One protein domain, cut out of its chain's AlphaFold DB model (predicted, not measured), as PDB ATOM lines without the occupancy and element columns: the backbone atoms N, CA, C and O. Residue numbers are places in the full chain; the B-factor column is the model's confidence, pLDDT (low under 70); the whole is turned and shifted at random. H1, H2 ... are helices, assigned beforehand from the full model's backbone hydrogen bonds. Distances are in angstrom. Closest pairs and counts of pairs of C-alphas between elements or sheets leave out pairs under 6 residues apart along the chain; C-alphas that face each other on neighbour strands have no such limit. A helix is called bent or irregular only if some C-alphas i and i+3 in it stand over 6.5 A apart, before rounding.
ATOM      1  N   GLU A   4     197.036 256.138 196.636       92.56
ATOM      2  CA  GLU A   4     197.646 255.499 197.807       92.56
ATOM      3  C   GLU A   4     196.892 254.231 198.233       92.56
ATOM      4  O   GLU A   4     197.517 253.211 198.520       92.56
ATOM      5  N   LEU A   5     195.554 254.249 198.188       94.50
ATOM      6  CA  LEU A   5     194.742 253.061 198.467       94.50
ATOM      7  C   LEU A   5     195.058 251.944 197.468       94.50
ATOM      8  O   LEU A   5     195.305 250.811 197.868       94.50
ATOM      9  N   ASN A   6     195.099 252.272 196.173       95.94
ATOM     10  CA  ASN A   6     195.396 251.289 195.130       95.94
ATOM     11  C   ASN A   6     196.786 250.668 195.315       95.94
ATOM     12  O   ASN A   6     196.940 249.464 195.135       95.94
ATOM     13  N   LYS A   7     197.784 251.468 195.708       96.38
ATOM     14  CA  LYS A   7     199.137 250.978 195.986       96.38
ATOM     15  C   LYS A   7     199.152 249.978 197.146       96.38
ATOM     16  O   LYS A   7     199.760 248.923 197.023       96.38
ATOM     17  N   ARG A   8     198.456 250.284 198.244       96.44
ATOM     18  CA  ARG A   8     198.381 249.403 199.422       96.44
ATOM     19  C   ARG A   8     197.599 248.124 199.147       96.44
ATOM     20  O   ARG A   8     197.983 247.062 199.623       96.44
ATOM     21  N   ILE A   9     196.529 248.215 198.354       97.50
ATOM     22  CA  ILE A   9     195.793 247.039 197.877       97.50
ATOM     23  C   ILE A   9     196.704 246.161 197.018       97.50
ATOM     24  O   ILE A   9     196.753 244.960 197.252       97.50
ATOM     25  N   GLN A  10     197.440 246.742 196.065       97.62
ATOM     26  CA  GLN A  10     198.374 245.989 195.225       97.62
ATOM     27  C   GLN A  10     199.413 245.255 196.079       97.62
ATOM     28  O   GLN A  10     199.587 244.055 195.923       97.62
ATOM     29  N   GLU A  11     200.044 245.947 197.028       96.69
ATOM     30  CA  GLU A  11     201.061 245.352 197.900       96.69
ATOM     31  C   GLU A  11     200.498 244.229 198.787       96.69
ATOM     32  O   GLU A  11     201.140 243.193 198.977       96.69
ATOM     33  N   PHE A  12     199.272 244.390 199.291       96.94
ATOM     34  CA  PHE A  12     198.575 243.317 199.996       96.94
ATOM     35  C   PHE A  12     198.314 242.110 199.087       96.94
ATOM     36  O   PHE A  12     198.595 240.988 199.494       96.94
ATOM     37  N   LEU A  13     197.808 242.318 197.868       98.44
ATOM     38  CA  LEU A  13     197.518 241.228 196.931       98.44
ATOM     39  C   LEU A  13     198.792 240.488 196.515       98.44
ATOM     40  O   LEU A  13     198.832 239.265 196.619       98.44
ATOM     41  N   ASP A  14     199.852 241.214 196.158       97.81
ATOM     42  CA  ASP A  14     201.141 240.626 195.776       97.81
ATOM     43  C   ASP A  14     201.695 239.741 196.902       97.81
ATOM     44  O   ASP A  14     202.126 238.608 196.688       97.81
ATOM     45  N   THR A  15     201.666 240.239 198.141       95.75
ATOM     46  CA  THR A  15     202.170 239.487 199.299       95.75
ATOM     47  C   THR A  15     201.245 238.353 199.728       95.75
ATOM     48  O   THR A  15     201.722 237.341 200.243       95.75
ATOM     49  N   PHE A  16     199.941 238.479 199.495       97.12
ATOM     50  CA  PHE A  16     198.978 237.408 199.712       97.12
ATOM     51  C   PHE A  16     199.229 236.249 198.742       97.12
ATOM     52  O   PHE A  16     199.364 235.108 199.180       97.12
ATOM     53  N   GLU A  17     199.367 236.540 197.447       98.06
ATOM     54  CA  GLU A  17     199.677 235.553 196.405       98.06
ATOM     55  C   GLU A  17     201.043 234.898 196.640       98.06
ATOM     56  O   GLU A  17     201.180 233.680 196.517       98.06
ATOM     57  N   LEU A  18     202.042 235.660 197.099       95.50
ATOM     58  CA  LEU A  18     203.334 235.092 197.486       95.50
ATOM     59  C   LEU A  18     203.207 234.000 198.553       95.50
ATOM     60  O   LEU A  18     203.935 233.019 198.497       95.50
ATOM     61  N   VAL A  19     202.299 234.146 199.518       95.12
ATOM     62  CA  VAL A  19     202.181 233.228 200.663       95.12
ATOM     63  C   VAL A  19     201.223 232.069 200.406       95.12
ATOM     64  O   VAL A  19     201.500 230.938 200.824       95.12
ATOM     65  N   PHE A  20     200.096 232.355 199.760       95.88
ATOM     66  CA  PHE A  20     198.990 231.412 199.590       95.88
ATOM     67  C   PHE A  20     198.933 230.751 198.212       95.88
ATOM     68  O   PHE A  20     198.159 229.812 198.048       95.88
ATOM     69  N   ASP A  21     199.760 231.187 197.262       97.25
ATOM     70  CA  ASP A  21     199.905 230.544 195.953       97.25
ATOM     71  C   ASP A  21     201.361 230.110 195.718       97.25
ATOM     72  O   ASP A  21     201.664 228.917 195.679       97.25
ATOM     73  N   ILE A  22     202.294 231.065 195.678       96.25
ATOM     74  CA  ILE A  22     203.683 230.812 195.260       96.25
ATOM     75  C   ILE A  22     204.465 229.987 196.301       96.25
ATOM     76  O   ILE A  22     205.067 228.972 195.952       96.25
ATOM     77  N   ASP A  23     204.430 230.370 197.583       93.94
ATOM     78  CA  ASP A  23     205.139 229.679 198.676       93.94
ATOM     79  C   ASP A  23     204.268 228.652 199.413       93.94
ATOM     80  O   ASP A  23     204.580 228.261 200.544       93.94
ATOM     81  N   TRP A  24     203.162 228.196 198.821       94.25
ATOM     82  CA  TRP A  24     202.152 227.435 199.559       94.25
ATOM     83  C   TRP A  24     202.703 226.194 200.281       94.25
ATOM     84  O   TRP A  24     202.350 225.929 201.432       94.25
ATOM     85  N   ASP A  25     203.608 225.442 199.651       94.75
ATOM     86  CA  ASP A  25     204.218 224.263 200.276       94.75
ATOM     87  C   ASP A  25     205.065 224.617 201.504       94.75
ATOM     88  O   ASP A  25     204.992 223.934 202.530       94.75
ATOM     89  N   TYR A  26     205.808 225.722 201.437       91.75
ATOM     90  CA  TYR A  26     206.555 226.232 202.578       91.75
ATOM     91  C   TYR A  26     205.600 226.705 203.677       91.75
ATOM     92  O   TYR A  26     205.749 226.306 204.832       91.75
ATOM     93  N   THR A  27     204.569 227.470 203.319       92.56
ATOM     94  CA  THR A  27     203.531 227.941 204.241       92.56
ATOM     95  C   THR A  27     202.857 226.782 204.979       92.56
ATOM     96  O   THR A  27     202.775 226.821 206.207       92.56
ATOM     97  N   LYS A  28     202.457 225.711 204.280       93.75
ATOM     98  CA  LYS A  28     201.896 224.501 204.907       93.75
ATOM     99  C   LYS A  28     202.845 223.880 205.921       93.75
ATOM    100  O   LYS A  28     202.408 223.547 207.017       93.75
ATOM    101  N   SER A  29     204.126 223.735 205.571       91.62
ATOM    102  CA  SER A  29     205.107 223.129 206.481       91.62
ATOM    103  C   SER A  29     205.254 223.903 207.789       91.62
ATOM    104  O   SER A  29     205.465 223.288 208.822       91.62
ATOM    105  N   ARG A  30     205.092 225.232 207.756       90.81
ATOM    106  CA  ARG A  30     205.194 226.092 208.941       90.81
ATOM    107  C   ARG A  30     203.912 226.147 209.752       90.81
ATOM    108  O   ARG A  30     203.977 226.212 210.964       90.81
ATOM    109  N   ILE A  31     202.752 226.084 209.100       89.12
ATOM    110  CA  ILE A  31     201.461 226.009 209.801       89.12
ATOM    111  C   ILE A  31     201.317 224.684 210.566       89.12
ATOM    112  O   ILE A  31     200.690 224.662 211.618       89.12
ATOM    113  N   LEU A  32     201.858 223.585 210.033       87.75
ATOM    114  CA  LEU A  32     201.783 222.254 210.651       87.75
ATOM    115  C   LEU A  32     202.868 221.998 211.708       87.75
ATOM    116  O   LEU A  32     202.884 220.924 212.304       87.75
ATOM    117  N   ASP A  33     203.783 222.943 211.898       85.44
ATOM    118  CA  ASP A  33     204.883 222.846 212.849       85.44
ATOM    119  C   ASP A  33     204.484 223.566 214.148       85.44
ATOM    120  O   ASP A  33     204.248 224.777 214.155       85.44
ATOM    121  N   GLU A  34     204.365 222.800 215.237       78.19
ATOM    122  CA  GLU A  34     203.892 223.270 216.550       78.19
ATOM    123  C   GLU A  34     204.801 224.352 217.159       78.19
ATOM    124  O   GLU A  34     204.357 225.118 218.014       78.19
ATOM    125  N   ASP A  35     206.044 224.480 216.680       82.12
ATOM    126  CA  ASP A  35     206.982 225.510 217.134       82.12
ATOM    127  C   ASP A  35     206.691 226.898 216.528       82.12
ATOM    128  O   ASP A  35     207.205 227.913 217.004       82.12
ATOM    129  N   PHE A  36     205.874 226.972 215.470       82.75
ATOM    130  CA  PHE A  36     205.640 228.208 214.716       82.75
ATOM    131  C   PHE A  36     204.296 228.876 215.007       82.75
ATOM    132  O   PHE A  36     204.167 230.080 214.795       82.75
ATOM    133  N   ILE A  37     203.278 228.164 215.478       85.50
ATOM    134  CA  ILE A  37     202.026 228.779 215.935       85.50
ATOM    135  C   ILE A  37     201.704 228.166 217.290       85.50
ATOM    136  O   ILE A  37     201.509 226.959 217.384       85.50
ATOM    137  N   SER A  38     201.646 228.995 218.333       86.94
ATOM    138  CA  SER A  38     201.284 228.520 219.666       86.94
ATOM    139  C   SER A  38     199.842 228.008 219.695       86.94
ATOM    140  O   SER A  38     199.035 228.336 218.827       86.94
ATOM    141  N   GLU A  39     199.483 227.234 220.720       86.81
ATOM    142  CA  GLU A  39     198.142 226.642 220.855       86.81
ATOM    143  C   GLU A  39     197.000 227.680 220.781       86.81
ATOM    144  O   GLU A  39     195.946 227.411 220.209       86.81
ATOM    145  N   GLU A  40     197.220 228.894 221.303       87.44
ATOM    146  CA  GLU A  40     196.268 230.015 221.210       87.44
ATOM    147  C   GLU A  40     196.563 230.994 220.056       87.44
ATOM    148  O   GLU A  40     195.910 232.037 219.929       87.44
ATOM    149  N   GLY A  41     197.582 230.699 219.254       86.00
ATOM    150  CA  GLY A  41     198.022 231.499 218.128       86.00
ATOM    151  C   GLY A  41     197.126 231.346 216.900       86.00
ATOM    152  O   GLY A  41     196.287 230.456 216.770       86.00
ATOM    153  N   THR A  42     197.318 232.249 215.951       87.81
ATOM    154  CA  THR A  42     196.643 232.259 214.656       87.81
ATOM    155  C   THR A  42     197.638 232.564 213.548       87.81
ATOM    156  O   THR A  42     198.763 233.010 213.775       87.81
ATOM    157  N   PHE A  43     197.193 232.422 212.302       87.69
ATOM    158  CA  PHE A  43     198.006 232.826 211.162       87.69
ATOM    159  C   PHE A  43     198.381 234.318 211.185       87.69
ATOM    160  O   PHE A  43     199.431 234.674 210.663       87.69
ATOM    161  N   ILE A  44     197.585 235.204 211.788       85.88
ATOM    162  CA  ILE A  44     197.885 236.647 211.846       85.88
ATOM    163  C   ILE A  44     198.726 237.005 213.078       85.88
ATOM    164  O   ILE A  44     199.615 237.854 212.991       85.88
ATOM    165  N   ASP A  45     198.483 236.320 214.192       83.44
ATOM    166  CA  ASP A  45     199.171 236.507 215.468       83.44
ATOM    167  C   ASP A  45     199.582 235.139 216.037       83.44
ATOM    168  O   ASP A  45     198.758 234.475 216.665       83.44
ATOM    169  N   PRO A  46     200.803 234.658 215.747       81.81
ATOM    170  CA  PRO A  46     201.173 233.262 215.951       81.81
ATOM    171  C   PRO A  46     201.560 232.958 217.398       81.81
ATOM    172  O   PRO A  46     201.527 231.800 217.793       81.81
ATOM    173  N   VAL A  47     201.915 233.982 218.180       82.12
ATOM    174  CA  VAL A  47     202.228 233.868 219.604       82.12
ATOM    175  C   VAL A  47     201.483 234.982 220.325       82.12
ATOM    176  O   VAL A  47     201.967 236.100 220.488       82.12
ATOM    177  N   LYS A  48     200.251 234.671 220.717       72.81
ATOM    178  CA  LYS A  48     199.331 235.619 221.341       72.81
ATOM    179  C   LYS A  48     199.960 236.277 222.574       72.81
ATOM    180  O   LYS A  48     200.371 235.600 223.511       72.81
ATOM    181  N   GLY A  49     199.995 237.607 222.582       66.94
ATOM    182  CA  GLY A  49     200.575 238.402 223.673       66.94
ATOM    183  C   GLY A  49     202.068 238.715 223.521       66.94
ATOM    184  O   GLY A  49     202.563 239.596 224.226       66.94
ATOM    185  N   GLU A  50     202.769 238.093 222.570       65.62
ATOM    186  CA  GLU A  50     204.098 238.530 222.148       65.62
ATOM    187  C   GLU A  50     203.953 239.517 220.986       65.62
ATOM    188  O   GLU A  50     203.584 239.181 219.861       65.62
ATOM    189  N   HIS A  51     204.182 240.799 221.270       54.19
ATOM    190  CA  HIS A  51     204.020 241.848 220.272       54.19
ATOM    191  C   HIS A  51     205.155 241.824 219.239       54.19
ATOM    192  O   HIS A  51     206.196 242.455 219.414       54.19
ATOM    193  N   PHE A  52     204.906 241.182 218.103       58.09
ATOM    194  CA  PHE A  52     205.703 241.343 216.888       58.09
ATOM    195  C   PHE A  52     205.342 242.666 216.190       58.09
ATOM    196  O   PHE A  52     204.446 242.729 215.340       58.09
ATOM    197  N   THR A  53     205.986 243.758 216.613       50.22
ATOM    198  CA  THR A  53     205.638 245.149 216.261       50.22
ATOM    199  C   THR A  53     206.149 245.648 214.902       50.22
ATOM    200  O   THR A  53     206.126 246.851 214.659       50.22
ATOM    201  N   GLY A  54     206.506 244.770 213.960       44.97
ATOM    202  CA  GLY A  54     206.699 245.180 212.562       44.97
ATOM    203  C   GLY A  54     208.157 245.322 212.138       44.97
ATOM    204  O   GLY A  54     208.556 246.347 211.585       44.97
ATOM    205  N   GLY A  55     208.942 244.267 212.352       46.59
ATOM    206  CA  GLY A  55     210.223 244.071 211.679       46.59
ATOM    207  C   GLY A  55     210.118 243.066 210.527       46.59
ATOM    208  O   GLY A  55     209.202 242.247 210.458       46.59
ATOM    209  N   LYS A  56     211.091 243.095 209.604       38.06
ATOM    210  CA  LYS A  56     211.332 241.959 208.699       38.06
ATOM    211  C   LYS A  56     211.743 240.752 209.556       38.06
ATOM    212  O   LYS A  56     212.849 240.772 210.087       38.06
ATOM    213  N   GLY A  57     210.901 239.717 209.649       53.44
ATOM    214  CA  GLY A  57     211.285 238.432 210.258       53.44
ATOM    215  C   GLY A  57     210.332 237.787 211.271       53.44
ATOM    216  O   GLY A  57     210.734 236.827 211.912       53.44
ATOM    217  N   ASP A  58     209.089 238.235 211.420       62.91
ATOM    218  CA  ASP A  58     208.376 237.966 212.681       62.91
ATOM    219  C   ASP A  58     207.702 236.583 212.843       62.91
ATOM    220  O   ASP A  58     207.006 236.383 213.830       62.91
ATOM    221  N   ASN A  59     207.892 235.623 211.920       64.25
ATOM    222  CA  ASN A  59     207.889 234.193 212.300       64.25
ATOM    223  C   ASN A  59     208.434 233.254 211.202       64.25
ATOM    224  O   ASN A  59     209.185 232.332 211.485       64.25
ATOM    225  N   TRP A  60     208.101 233.478 209.921       79.88
ATOM    226  CA  TRP A  60     208.745 232.782 208.791       79.88
ATOM    227  C   TRP A  60     208.462 233.449 207.439       79.88
ATOM    228  O   TRP A  60     207.370 233.967 207.214       79.88
ATOM    229  N   GLY A  61     209.421 233.331 206.512       85.38
ATOM    230  CA  GLY A  61     209.246 233.500 205.060       85.38
ATOM    231  C   GLY A  61     208.436 234.720 204.605       85.38
ATOM    232  O   GLY A  61     208.483 235.786 205.214       85.38
ATOM    233  N   ASN A  62     207.669 234.547 203.525       89.44
ATOM    234  CA  ASN A  62     206.858 235.613 202.928       89.44
ATOM    235  C   ASN A  62     205.661 236.051 203.788       89.44
ATOM    236  O   ASN A  62     205.110 237.131 203.568       89.44
ATOM    237  N   ARG A  63     205.304 235.286 204.832       89.88
ATOM    238  CA  ARG A  63     204.254 235.673 205.784       89.88
ATOM    239  C   ARG A  63     204.574 237.006 206.457       89.88
ATOM    240  O   ARG A  63     203.661 237.796 206.667       89.88
ATOM    241  N   SER A  64     205.843 237.303 206.754       86.25
ATOM    242  CA  SER A  64     206.193 238.598 207.354       86.25
ATOM    243  C   SER A  64     205.827 239.777 206.451       86.25
ATOM    244  O   SER A  64     205.322 240.785 206.939       86.25
ATOM    245  N   SER A  65     206.042 239.640 205.139       88.50
ATOM    246  CA  SER A  65     205.713 240.676 204.154       88.50
ATOM    247  C   SER A  65     204.201 240.873 204.051       88.50
ATOM    248  O   SER A  65     203.731 242.006 204.084       88.50
ATOM    249  N   LEU A  66     203.441 239.774 204.037       92.25
ATOM    250  CA  LEU A  66     201.979 239.820 204.073       92.25
ATOM    251  C   LEU A  66     201.455 240.519 205.332       92.25
ATOM    252  O   LEU A  66     200.566 241.362 205.241       92.25
ATOM    253  N   LEU A  67     201.998 240.211 206.514       89.56
ATOM    254  CA  LEU A  67     201.548 240.855 207.751       89.56
ATOM    255  C   LEU A  67     201.851 242.352 207.771       89.56
ATOM    256  O   LEU A  67     201.023 243.121 208.261       89.56
ATOM    257  N   ALA A  68     203.004 242.769 207.244       87.81
ATOM    258  CA  ALA A  68     203.331 244.181 207.099       87.81
ATOM    259  C   ALA A  68     202.313 244.882 206.185       87.81
ATOM    260  O   ALA A  68     201.651 245.819 206.630       87.81
ATOM    261  N   ALA A  69     202.101 244.358 204.973       92.88
ATOM    262  CA  ALA A  69     201.153 244.911 204.006       92.88
ATOM    263  C   ALA A  69     199.712 244.949 204.550       92.88
ATOM    264  O   ALA A  69     199.019 245.958 204.420       92.88
ATOM    265  N   TYR A  70     199.274 243.885 205.231       93.12
ATOM    266  CA  TYR A  70     197.967 243.819 205.885       93.12
ATOM    267  C   TYR A  70     197.804 244.891 206.967       93.12
ATOM    268  O   TYR A  70     196.810 245.617 206.972       93.12
ATOM    269  N   ARG A  71     198.768 245.013 207.891       90.62
ATOM    270  CA  ARG A  71     198.706 245.988 208.995       90.62
ATOM    271  C   ARG A  71     198.700 247.416 208.465       90.62
ATOM    272  O   ARG A  71     197.935 248.245 208.952       90.62
ATOM    273  N   GLU A  72     199.511 247.675 207.448       93.00
ATOM    274  CA  GLU A  72     199.586 248.954 206.760       93.00
ATOM    275  C   GLU A  72     198.287 249.318 206.030       93.00
ATOM    276  O   GLU A  72     197.771 250.423 206.209       93.00
ATOM    277  N   LEU A  73     197.726 248.398 205.237       95.25
ATOM    278  CA  LEU A  73     196.445 248.605 204.560       95.25
ATOM    279  C   LEU A  73     195.312 248.805 205.574       95.25
ATOM    280  O   LEU A  73     194.514 249.725 205.414       95.25
ATOM    281  N   ARG A  74     195.263 247.992 206.637       93.81
ATOM    282  CA  ARG A  74     194.257 248.102 207.701       93.81
ATOM    283  C   ARG A  74     194.336 249.451 208.408       93.81
ATOM    284  O   ARG A  74     193.308 250.093 208.587       93.81
ATOM    285  N   ALA A  75     195.531 249.887 208.807       93.00
ATOM    286  CA  ALA A  75     195.718 251.171 209.479       93.00
ATOM    287  C   ALA A  75     195.276 252.344 208.590       93.00
ATOM    288  O   ALA A  75     194.555 253.221 209.059       93.00
ATOM    289  N   PHE A  76     195.648 252.317 207.306       95.00
ATOM    290  CA  PHE A  76     195.222 253.318 206.329       95.00
ATOM    291  C   PHE A  76     193.701 253.311 206.121       95.00
ATOM    292  O   PHE A  76     193.059 254.356 206.139       95.00
ATOM    293  N   ALA A  77     193.093 252.134 205.959       95.25
ATOM    294  CA  ALA A  77     191.652 252.030 205.766       95.25
ATOM    295  C   ALA A  77     190.869 252.569 206.976       95.25
ATOM    296  O   ALA A  77     189.863 253.245 206.785       95.25
ATOM    297  N   ILE A  78     191.358 252.345 208.202       94.81
ATOM    298  CA  ILE A  78     190.776 252.927 209.422       94.81
ATOM    299  C   ILE A  78     190.929 254.451 209.429       94.81
ATOM    300  O   ILE A  78     189.953 255.156 209.677       94.81
ATOM    301  N   SER A  79     192.123 254.983 209.136       95.06
ATOM    302  CA  SER A  79     192.355 256.436 209.171       95.06
ATOM    303  C   SER A  79     191.527 257.200 208.139       95.06
ATOM    304  O   SER A  79     191.142 258.339 208.384       95.06
ATOM    305  N   GLU A  80     191.234 256.567 207.004       95.31
ATOM    306  CA  GLU A  80     190.408 257.128 205.933       95.31
ATOM    307  C   GLU A  80     188.904 256.833 206.105       95.31
ATOM    308  O   GLU A  80     188.105 257.220 205.252       95.31
ATOM    309  N   GLY A  81     188.497 256.133 207.173       94.19
ATOM    310  CA  GLY A  81     187.098 255.751 207.406       94.19
ATOM    311  C   GLY A  81     186.538 254.754 206.380       94.19
ATOM    312  O   GLY A  81     185.331 254.694 206.168       94.19
TER     313      GLY A  81
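AT A GLANCE: This is residues 4 to 81 of the 91 residues of an uncharacterized protein of Microcoleaceae bacterium UBA10368 (UniProt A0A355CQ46). Two long helices, H1 and H3, lie side by side and run opposite ways; where H1 ends, the short helix H2 turns off at a corner, and a long loop, residues 32 to 62, winds from the end of H2 back to the start of H3. The pair H1 and H3 makes one part of the model, and H2 with the loop fills out the end where H1 finishes and H3 starts. The printed part has 78 residues with three named helices, H1, H2 and H3 in that order, and no named strand; its class is all helix. It is compact, with a radius of gyration of the C-alphas of 13.1 A, and the C-alphas span 38 by 29 by 18 A.

HOW THE PARTS SIT: Begin with H1, residues 4 to 22, the longest helix with 19 residues. H3, residues 63 to 79, touches it with 19 pairs of C-alphas within 8 A; look at Thr 15 and Leu 66, the closest C-alphas of the two, 4.8 A apart. Their lines stand at a shallow tilt of 27 degrees, and they run opposite ways. Next look at H2, residues 24 to 31, which is close to H1 but not clearly touching; the closest C-alphas are those of Val 19 and Thr 27, 6.5 A apart. The lines of H1 and H2 are about perpendicular, at 85 degrees. H2 and H3 are also close but not clearly touching, their closest C-alphas being those of Thr 27 and Arg 63, 7.9 A apart, and their lines are about perpendicular at 85 degrees. In the backbones of H2 and H3 every O i to N i+4 pair is within hydrogen-bond range, and in H1 14 of 15 are.

IN THESE COORDINATES: Find C-alpha 4 at (197.646, 255.499, 197.807); from there H1 runs to C-alpha 22 at (203.683, 230.812, 195.260), 25.5 A away. H1 is neither bent nor irregular, but only just: C-alphas 19 and 22 are 6.1 A apart. Go on to H2, which measures 10.4 A from C-alpha 24 to C-alpha 31. H3 begins at C-alpha 63 and runs 24.2 A to C-alpha 79 at (192.355, 256.436, 209.171).

THE WHOLE: Read the residue numbers from 4 to 81 and you will find that the printed part has no cut. The C-alphas of Glu 34 and Glu 80, the two farthest apart, are 38.0 A from each other, while those of Glu 4 and Gly 81, the first and last printed, are 14.3 A apart. The link from H1 to H2 is tight, with 1 residue, and the link from H2 to H3 is long, with 31 residues. Look in the B-factor column at residues 49 to 59, which are under 70 in pLDDT; the mean of the printed part is 86.0.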